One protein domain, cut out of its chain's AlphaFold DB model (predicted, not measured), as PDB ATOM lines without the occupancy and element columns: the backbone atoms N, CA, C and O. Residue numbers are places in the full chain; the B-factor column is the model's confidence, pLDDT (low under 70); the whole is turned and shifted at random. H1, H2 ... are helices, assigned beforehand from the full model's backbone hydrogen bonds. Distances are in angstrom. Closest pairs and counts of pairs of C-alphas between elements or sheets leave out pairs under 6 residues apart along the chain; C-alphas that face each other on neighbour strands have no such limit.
ATOM      1  N   LEU A   2      -1.125  12.108  85.126       83.06
ATOM      2  CA  LEU A   2      -2.531  11.731  85.379       83.06
ATOM      3  C   LEU A   2      -3.265  11.148  84.144       83.06
ATOM      4  O   LEU A   2      -3.877  10.090  84.245       83.06
ATOM      5  N   ALA A   3      -3.089  11.734  82.954       84.56
ATOM      6  CA  ALA A   3      -3.625  11.183  81.698       84.56
ATOM      7  C   ALA A   3      -3.060   9.793  81.314       84.56
ATOM      8  O   ALA A   3      -3.780   8.974  80.751       84.56
ATOM      9  N   ILE A   4      -1.798   9.499  81.647       85.00
ATOM     10  CA  ILE A   4      -1.160   8.190  81.407       85.00
ATOM     11  C   ILE A   4      -1.745   7.146  82.366       85.00
ATOM     12  O   ILE A   4      -2.059   6.037  81.949       85.00
ATOM     13  N   ALA A   5      -1.959   7.517  83.633       84.44
ATOM     14  CA  ALA A   5      -2.602   6.652  84.620       84.44
ATOM     15  C   ALA A   5      -4.047   6.297  84.207       84.44
ATOM     16  O   ALA A   5      -4.437   5.133  84.269       84.44
ATOM     17  N   VAL A   6      -4.813   7.269  83.689       86.88
ATOM     18  CA  VAL A   6      -6.161   7.044  83.129       86.88
ATOM     19  C   VAL A   6      -6.126   6.156  81.877       86.88
ATOM     20  O   VAL A   6      -6.953   5.254  81.755       86.88
ATOM     21  N   LEU A   7      -5.159   6.349  80.974       88.94
ATOM     22  CA  LEU A   7      -4.989   5.502  79.786       88.94
ATOM     23  C   LEU A   7      -4.679   4.043  80.170       88.94
ATOM     24  O   LEU A   7      -5.300   3.118  79.648       88.94
ATOM     25  N   VAL A   8      -3.760   3.828  81.116       86.62
ATOM     26  CA  VAL A   8      -3.414   2.484  81.605       86.62
ATOM     27  C   VAL A   8      -4.591   1.839  82.334       86.62
ATOM     28  O   VAL A   8      -4.839   0.651  82.124       86.62
ATOM     29  N   TRP A   9      -5.374   2.599  83.108       89.50
ATOM     30  CA  TRP A   9      -6.627   2.102  83.683       89.50
ATOM     31  C   TRP A   9      -7.617   1.656  82.601       89.50
ATOM     32  O   TRP A   9      -8.179   0.567  82.693       89.50
ATOM     33  N   PHE A  10      -7.804   2.456  81.549       91.69
ATOM     34  CA  PHE A  10      -8.749   2.148  80.475       91.69
ATOM     35  C   PHE A  10      -8.368   0.873  79.701       91.69
ATOM     36  O   PHE A  10      -9.241   0.063  79.390       91.69
ATOM     37  N   VAL A  11      -7.071   0.673  79.434       91.88
ATOM     38  CA  VAL A  11      -6.548  -0.485  78.686       91.88
ATOM     39  C   VAL A  11      -6.448  -1.751  79.544       91.88
ATOM     40  O   VAL A  11      -6.799  -2.829  79.075       91.88
ATOM     41  N   THR A  12      -5.966  -1.650  80.788       89.06
ATOM     42  CA  THR A  12      -5.650  -2.828  81.628       89.06
ATOM     43  C   THR A  12      -6.707  -3.152  82.683       89.06
ATOM     44  O   THR A  12      -6.748  -4.274  83.177       89.06
ATOM     45  N   ARG A  13      -7.523  -2.162  83.078       89.19
ATOM     46  CA  ARG A  13      -8.442  -2.170  84.237       89.19
ATOM     47  C   ARG A  13      -7.825  -2.563  85.590       89.19
ATOM     48  O   ARG A  13      -8.555  -2.678  86.571       89.19
ATOM     49  N   ASN A  14      -6.503  -2.707  85.678       90.00
ATOM     50  CA  ASN A  14      -5.793  -3.030  86.911       90.00
ATOM     51  C   ASN A  14      -5.488  -1.737  87.691       90.00
ATOM     52  O   ASN A  14      -4.821  -0.834  87.187       90.00
ATOM     53  N   THR A  15      -5.976  -1.639  88.928       88.56
ATOM     54  CA  THR A  15      -5.802  -0.466  89.800       88.56
ATOM     55  C   THR A  15      -4.418  -0.371  90.447       88.56
ATOM     56  O   THR A  15      -3.947   0.736  90.700       88.56
ATOM     57  N   GLU A  16      -3.729  -1.491  90.668       89.62
ATOM     58  CA  GLU A  16      -2.379  -1.541  91.248       89.62
ATOM     59  C   GLU A  16      -1.350  -0.917  90.296       89.62
ATOM     60  O   GLU A  16      -0.539  -0.085  90.707       89.62
ATOM     61  N   LEU A  17      -1.434  -1.236  88.998       84.94
ATOM     62  CA  LEU A  17      -0.604  -0.630  87.948       84.94
ATOM     63  C   LEU A  17      -0.821   0.888  87.847       84.94
ATOM     64  O   LEU A  17       0.131   1.647  87.666       84.94
ATOM     65  N   VAL A  18      -2.065   1.340  88.008       88.44
ATOM     66  CA  VAL A  18      -2.445   2.760  87.953       88.44
ATOM     67  C   VAL A  18      -1.866   3.530  89.142       88.44
ATOM     68  O   VAL A  18      -1.280   4.595  88.944       88.44
ATOM     69  N   ILE A  19      -1.957   2.978  90.357       86.00
ATOM     70  CA  ILE A  19      -1.335   3.551  91.562       86.00
ATOM     71  C   ILE A  19       0.193   3.572  91.414       86.00
ATOM     72  O   ILE A  19       0.820   4.599  91.668       86.00
ATOM     73  N   THR A  20       0.789   2.478  90.935       86.56
ATOM     74  CA  THR A  20       2.243   2.352  90.740       86.56
ATOM     75  C   THR A  20       2.780   3.427  89.791       86.56
ATOM     76  O   THR A  20       3.763   4.096  90.105       86.56
ATOM     77  N   ILE A  21       2.098   3.668  88.665       84.88
ATOM     78  CA  ILE A  21       2.460   4.725  87.706       84.88
ATOM     79  C   ILE A  21       2.236   6.130  88.285       84.88
ATOM     80  O   ILE A  21       3.011   7.039  87.988       84.88
ATOM     81  N   LEU A  22       1.214   6.331  89.124       83.00
ATOM     82  CA  LEU A  22       0.980   7.619  89.784       83.00
ATOM     83  C   LEU A  22       2.110   7.964  90.772       83.00
ATOM     84  O   LEU A  22       2.572   9.104  90.790       83.00
ATOM     85  N   VAL A  23       2.581   6.977  91.544       85.56
ATOM     86  CA  VAL A  23       3.682   7.126  92.512       85.56
ATOM     87  C   VAL A  23       5.024   7.327  91.803       85.56
ATOM     88  O   VAL A  23       5.718   8.298  92.094       85.56
ATOM     89  N   LEU A  24       5.357   6.481  90.817       82.81
ATOM     90  CA  LEU A  24       6.551   6.649  89.968       82.81
ATOM     91  C   LEU A  24       6.556   7.991  89.219       82.81
ATOM     92  O   LEU A  24       7.614   8.520  88.888       82.81
ATOM     93  N   GLY A  25       5.374   8.545  88.949       79.38
ATOM     94  CA  GLY A  25       5.199   9.829  88.286       79.38
ATOM     95  C   GLY A  25       5.398  11.065  89.167       79.38
ATOM     96  O   GLY A  25       5.333  12.177  88.640       79.38
ATOM     97  N   CYS A  26       5.615  10.919  90.476       80.75
ATOM     98  CA  CYS A  26       5.791  12.050  91.384       80.75
ATOM     99  C   CYS A  26       7.240  12.585  91.325       80.75
ATOM    100  O   CYS A  26       8.162  11.880  91.737       80.75
ATOM    101  N   PRO A  27       7.491  13.829  90.864       74.88
ATOM    102  CA  PRO A  27       8.840  14.328  90.571       74.88
ATOM    103  C   PRO A  27       9.591  14.818  91.828       74.88
ATOM    104  O   PRO A  27      10.203  15.884  91.820       74.88
ATOM    105  N   GLY A  28       9.553  14.057  92.928       72.50
ATOM    106  CA  GLY A  28      10.092  14.477  94.230       72.50
ATOM    107  C   GLY A  28      11.576  14.863  94.189       72.50
ATOM    108  O   GLY A  28      11.959  15.896  94.734       72.50
ATOM    109  N   ALA A  29      12.397  14.099  93.462       73.56
ATOM    110  CA  ALA A  29      13.820  14.402  93.278       73.56
ATOM    111  C   ALA A  29      14.064  15.740  92.546       73.56
ATOM    112  O   ALA A  29      14.998  16.462  92.888       73.56
ATOM    113  N   LEU A  30      13.203  16.101  91.584       75.44
ATOM    114  CA  LEU A  30      13.308  17.354  90.829       75.44
ATOM    115  C   LEU A  30      13.005  18.570  91.717       75.44
ATOM    116  O   LEU A  30      13.708  19.573  91.649       75.44
ATOM    117  N   VAL A  31      11.987  18.461  92.580       77.75
ATOM    118  CA  VAL A  31      11.604  19.528  93.523       77.75
ATOM    119  C   VAL A  31      12.699  19.761  94.567       77.75
ATOM    120  O   VAL A  31      13.048  20.904  94.851       77.75
ATOM    121  N   ILE A  32      13.283  18.688  95.111       79.25
ATOM    122  CA  ILE A  32      14.356  18.776  96.115       79.25
ATOM    123  C   ILE A  32      15.642  19.366  95.510       79.25
ATOM    124  O   ILE A  32      16.323  20.147  96.175       79.25
ATOM    125  N   GLY A  33      15.954  19.042  94.248       79.69
ATOM    126  CA  GLY A  33      17.168  19.502  93.566       79.69
ATOM    127  C   GLY A  33      17.336  21.024  93.538       79.69
ATOM    128  O   GLY A  33      18.438  21.512  93.775       79.69
ATOM    129  N   VAL A  34      16.251  21.783  93.335       79.38
ATOM    130  CA  VAL A  34      16.287  23.260  93.328       79.38
ATOM    131  C   VAL A  34      16.691  23.810  94.700       79.38
ATOM    132  O   VAL A  34      17.604  24.628  94.800       79.38
ATOM    133  N   SER A  35      16.067  23.318  95.773       78.25
ATOM    134  CA  SER A  35      16.363  23.757  97.143       78.25
ATOM    135  C   SER A  35      17.794  23.417  97.567       78.25
ATOM    136  O   SER A  35      18.469  24.250  98.170       78.25
ATOM    137  N   VAL A  36      18.278  22.218  97.223       85.00
ATOM    138  CA  VAL A  36      19.661  21.796  97.508       85.00
ATOM    139  C   VAL A  36      20.665  22.645  96.725       85.00
ATOM    140  O   VAL A  36      21.655  23.090  97.302       85.00
ATOM    141  N   SER A  37      20.385  22.927  95.447       82.31
ATOM    142  CA  SER A  37      21.217  23.793  94.604       82.31
ATOM    143  C   SER A  37      21.368  25.189  95.214       82.31
ATOM    144  O   SER A  37      22.488  25.642  95.424       82.31
ATOM    145  N   ASN A  38      20.263  25.848  95.582       80.62
ATOM    146  CA  ASN A  38      20.314  27.206  96.133       80.62
ATOM    147  C   ASN A  38      21.080  27.264  97.467       80.62
ATOM    148  O   ASN A  38      21.880  28.177  97.666       80.62
ATOM    149  N   VAL A  39      20.897  26.283  98.364       82.50
ATOM    150  CA  VAL A  39      21.655  26.215  99.630       82.50
ATOM    151  C   VAL A  39      23.150  25.987  99.377       82.50
ATOM    152  O   VAL A  39      23.979  26.637 100.015       82.50
ATOM    153  N   ALA A  40      23.510  25.132  98.415       84.19
ATOM    154  CA  ALA A  40      24.902  24.920  98.024       84.19
ATOM    155  C   ALA A  40      25.537  26.188  97.422       84.19
ATOM    156  O   ALA A  40      26.662  26.528  97.779       84.19
ATOM    157  N   SER A  41      24.815  26.931  96.575       81.00
ATOM    158  CA  SER A  41      25.295  28.199  96.008       81.00
ATOM    159  C   SER A  41      25.513  29.279  97.070       81.00
ATOM    160  O   SER A  41      26.536  29.957  97.029       81.00
ATOM    161  N   ILE A  42      24.608  29.413  98.049       82.00
ATOM    162  CA  ILE A  42      24.778  30.350  99.175       82.00
ATOM    163  C   ILE A  42      26.000  29.951 100.014       82.00
ATOM    164  O   ILE A  42      26.852  30.789 100.303       82.00
ATOM    165  N   GLY A  43      26.128  28.661 100.346       81.75
ATOM    166  CA  GLY A  43      27.280  28.129 101.081       81.75
ATOM    167  C   GLY A  43      28.612  28.247 100.330       81.75
ATOM    168  O   GLY A  43      29.658  28.308 100.971       81.75
ATOM    169  N   ASN A  44      28.589  28.311  98.994       82.38
ATOM    170  CA  ASN A  44      29.773  28.607  98.192       82.38
ATOM    171  C   ASN A  44      30.083  30.110  98.163       82.38
ATOM    172  O   ASN A  44      31.240  30.475  98.321       82.38
ATOM    173  N   GLY A  45      29.074  30.979  98.026       79.44
ATOM    174  CA  GLY A  45      29.256  32.438  98.075       79.44
ATOM    175  C   GLY A  45      29.966  32.897  99.349       79.44
ATOM    176  O   GLY A  45      30.948  33.626  99.274       79.44
ATOM    177  N   VAL A  46      29.564  32.359 100.505       79.44
ATOM    178  CA  VAL A  46      30.179  32.662 101.813       79.44
ATOM    179  C   VAL A  46      31.647  32.201 101.920       79.44
ATOM    180  O   VAL A  46      32.375  32.702 102.768       79.44
ATOM    181  N   ARG A  47      32.123  31.287 101.059       79.00
ATOM    182  CA  ARG A  47      33.551  30.900 100.969       79.00
ATOM    183  C   ARG A  47      34.388  31.820 100.072       79.00
ATOM    184  O   ARG A  47      35.598  31.635  99.990       79.00
ATOM    185  N   HIS A  48      33.736  32.759  99.396       75.25
ATOM    186  CA  HIS A  48      34.327  33.808  98.566       75.25
ATOM    187  C   HIS A  48      33.805  35.187  99.019       75.25
ATOM    188  O   HIS A  48      33.585  36.065  98.193       75.25
ATOM    189  N   ASP A  49      33.503  35.326 100.317       77.38
ATOM    190  CA  ASP A  49      33.057  36.556 100.992       77.38
ATOM    191  C   ASP A  49      31.765  37.220 100.446       77.38
ATOM    192  O   ASP A  49      31.394  38.329 100.835       77.38
ATOM    193  N   ILE A  50      30.991  36.508  99.616       78.19
ATOM    194  CA  ILE A  50      29.727  36.975  99.020       78.19
ATOM    195  C   ILE A  50      28.521  36.478  99.835       78.19
ATOM    196  O   ILE A  50      28.137  35.304  99.786       78.19
ATOM    197  N   LEU A  51      27.855  37.394 100.547       81.50
ATOM    198  CA  LEU A  51      26.682  37.093 101.378       81.50
ATOM    199  C   LEU A  51      25.343  37.288 100.637       81.50
ATOM    200  O   LEU A  51      24.776  38.382 100.595       81.50
ATOM    201  N   PHE A  52      24.770  36.194 100.133       78.81
ATOM    202  CA  PHE A  52      23.411  36.176  99.579       78.81
ATOM    203  C   PHE A  52      22.343  36.213 100.691       78.81
ATOM    204  O   PHE A  52      22.141  35.229 101.400       78.81
ATOM    205  N   LYS A  53      21.619  37.335 100.824       74.25
ATOM    206  CA  LYS A  53      20.613  37.540 101.891       74.25
ATOM    207  C   LYS A  53      19.258  36.846 101.665       74.25
ATOM    208  O   LYS A  53      18.517  36.680 102.629       74.25
ATOM    209  N   ALA A  54      18.919  36.441 100.437       74.31
ATOM    210  CA  ALA A  54      17.677  35.719 100.135       74.31
ATOM    211  C   ALA A  54      17.889  34.594  99.105       74.31
ATOM    212  O   ALA A  54      18.763  34.665  98.239       74.31
ATOM    213  N   SER A  55      17.074  33.540  99.195       68.31
ATOM    214  CA  SER A  55      17.242  32.291  98.431       68.31
ATOM    215  C   SER A  55      16.927  32.400  96.935       68.31
ATOM    216  O   SER A  55      17.314  31.517  96.173       68.31
ATOM    217  N   ASP A  56      16.262  33.474  96.511       77.31
ATOM    218  CA  ASP A  56      16.009  33.838  95.113       77.31
ATOM    219  C   ASP A  56      17.113  34.733  94.516       77.31
ATOM    220  O   ASP A  56      17.193  34.893  93.296       77.31
ATOM    221  N   THR A  57      17.991  35.296  95.356       76.00
ATOM    222  CA  THR A  57      19.001  36.279  94.937       76.00
ATOM    223  C   THR A  57      20.049  35.646  94.029       76.00
ATOM    224  O   THR A  57      20.422  36.260  93.039       76.00
ATOM    225  N   VAL A  58      20.455  34.398  94.286       77.62
ATOM    226  CA  VAL A  58      21.368  33.641  93.405       77.62
ATOM    227  C   VAL A  58      20.769  33.487  91.999       77.62
ATOM    228  O   VAL A  58      21.436  33.745  90.998       77.62
ATOM    229  N   THR A  59      19.489  33.111  91.911       77.62
ATOM    230  CA  THR A  59      18.797  32.906  90.630       77.62
ATOM    231  C   THR A  59      18.604  34.218  89.870       77.62
ATOM    232  O   THR A  59      18.805  34.244  88.659       77.62
ATOM    233  N   ARG A  60      18.273  35.316  90.569       79.62
ATOM    234  CA  ARG A  60      18.196  36.657  89.967       79.62
ATOM    235  C   ARG A  60      19.562  37.171  89.527       79.62
ATOM    236  O   ARG A  60      19.668  37.691  88.427       79.62
ATOM    237  N   PHE A  61      20.609  36.990  90.331       79.00
ATOM    238  CA  PHE A  61      21.972  37.412  89.991       79.00
ATOM    239  C   PHE A  61      22.468  36.744  88.701       79.00
ATOM    240  O   PHE A  61      23.110  37.387  87.874       79.00
ATOM    241  N   ASN A  62      22.085  35.489  88.445       79.06
ATOM    242  CA  ASN A  62      22.375  34.826  87.171       79.06
ATOM    243  C   ASN A  62      21.731  35.507  85.938       79.06
ATOM    244  O   ASN A  62      22.184  35.271  84.827       79.06
ATOM    245  N   GLN A  63      20.708  36.350  86.122       81.69
ATOM    246  CA  GLN A  63      19.974  37.067  85.066       81.69
ATOM    247  C   GLN A  63      20.403  38.544  84.906       81.69
ATOM    248  O   GLN A  63      19.731  39.298  84.210       81.69
ATOM    249  N   VAL A  64      21.470  38.991  85.580       80.69
ATOM    250  CA  VAL A  64      21.915  40.400  85.566       80.69
ATOM    251  C   VAL A  64      22.928  40.654  84.442       80.69
ATOM    252  O   VAL A  64      24.109  40.351  84.598       80.69
TER     253      VAL A  64
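AT A GLANCE: This is residues 2 to 64 of the 247 residues of the protein "Cation-translocating P-type ATPase" of Atopobium sp. oral taxon 416 (UniProt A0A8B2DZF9). The model is a long, thin rod: H2 and H3 follow each other end to end, nearly in line, as its spine, and the chain folds back on the same side of that spine at both ends. At one end H1 and H2 make a helical hairpin; at the other, residues 49 to 56 turn back from the end of H3 and lead to the short H4, while between these two ends residues 26 to 34 stand free. The printed part has 63 residues with four named helices, in the order H1, H2, H3, H4, and no named strand; its class is all helix. It is extended, with a radius of gyration of the C-alphas of 19.9 A, and the C-alphas span 59 by 21 by 13 A.

HOW THE PARTS SIT: Start at Leu 2 with H1, residues 2 to 12, and go on through a tight link of 2 residues into H2, residues 15 to 24. H1 and H2 touch, and their closest C-alphas, those of Ala 5 and Val 18, are 5.1 A apart. They form a hairpin, running opposite ways at a shallow tilt of 29 degrees. A tight link of 3 residues leads on to H3, residues 28 to 48, which is apart from both H1 and H2. Past His 48 a short link of 8 residues, 49 to 56, brings you to H4, residues 57 to 61. H3 and H4 only just touch, with 3 pairs of C-alphas within 8 A; H3 does so with residues 38 to 42 alone, and the closest C-alphas, those of Asn 38 and Val 58, are 7.1 A apart. H4 is apart from H1 and from H2. In H1, H2 and H4 every O i to N i+4 pair is within hydrogen-bond range; in H3 13 of 17 are.

IN THESE COORDINATES: Find C-alpha 2 at (-2.531, 11.731, 85.379); from there H1 runs 15.4 A to C-alpha 12. H2 runs from C-alpha 15 to C-alpha 24, 14.3 A. Look next for C-alpha 28 at (10.092, 14.477, 94.230), where H3, the longest helix with 21 residues, sets out for C-alpha 48, 31.3 A away. H4, from C-alpha 57, ends at C-alpha 61, at (21.972, 37.412, 89.991).

THE WHOLE: The two C-alphas farthest apart are those of Arg 13 and Asp 49, at 59.2 A, while those of Leu 2 and Val 64 are 37.7 A apart. The printed part, residues 2 to 64, has no cut and no long link. In the B-factor column you will find a mean pLDDT of 81.7 for the printed part, with Ser 55 alone under 70.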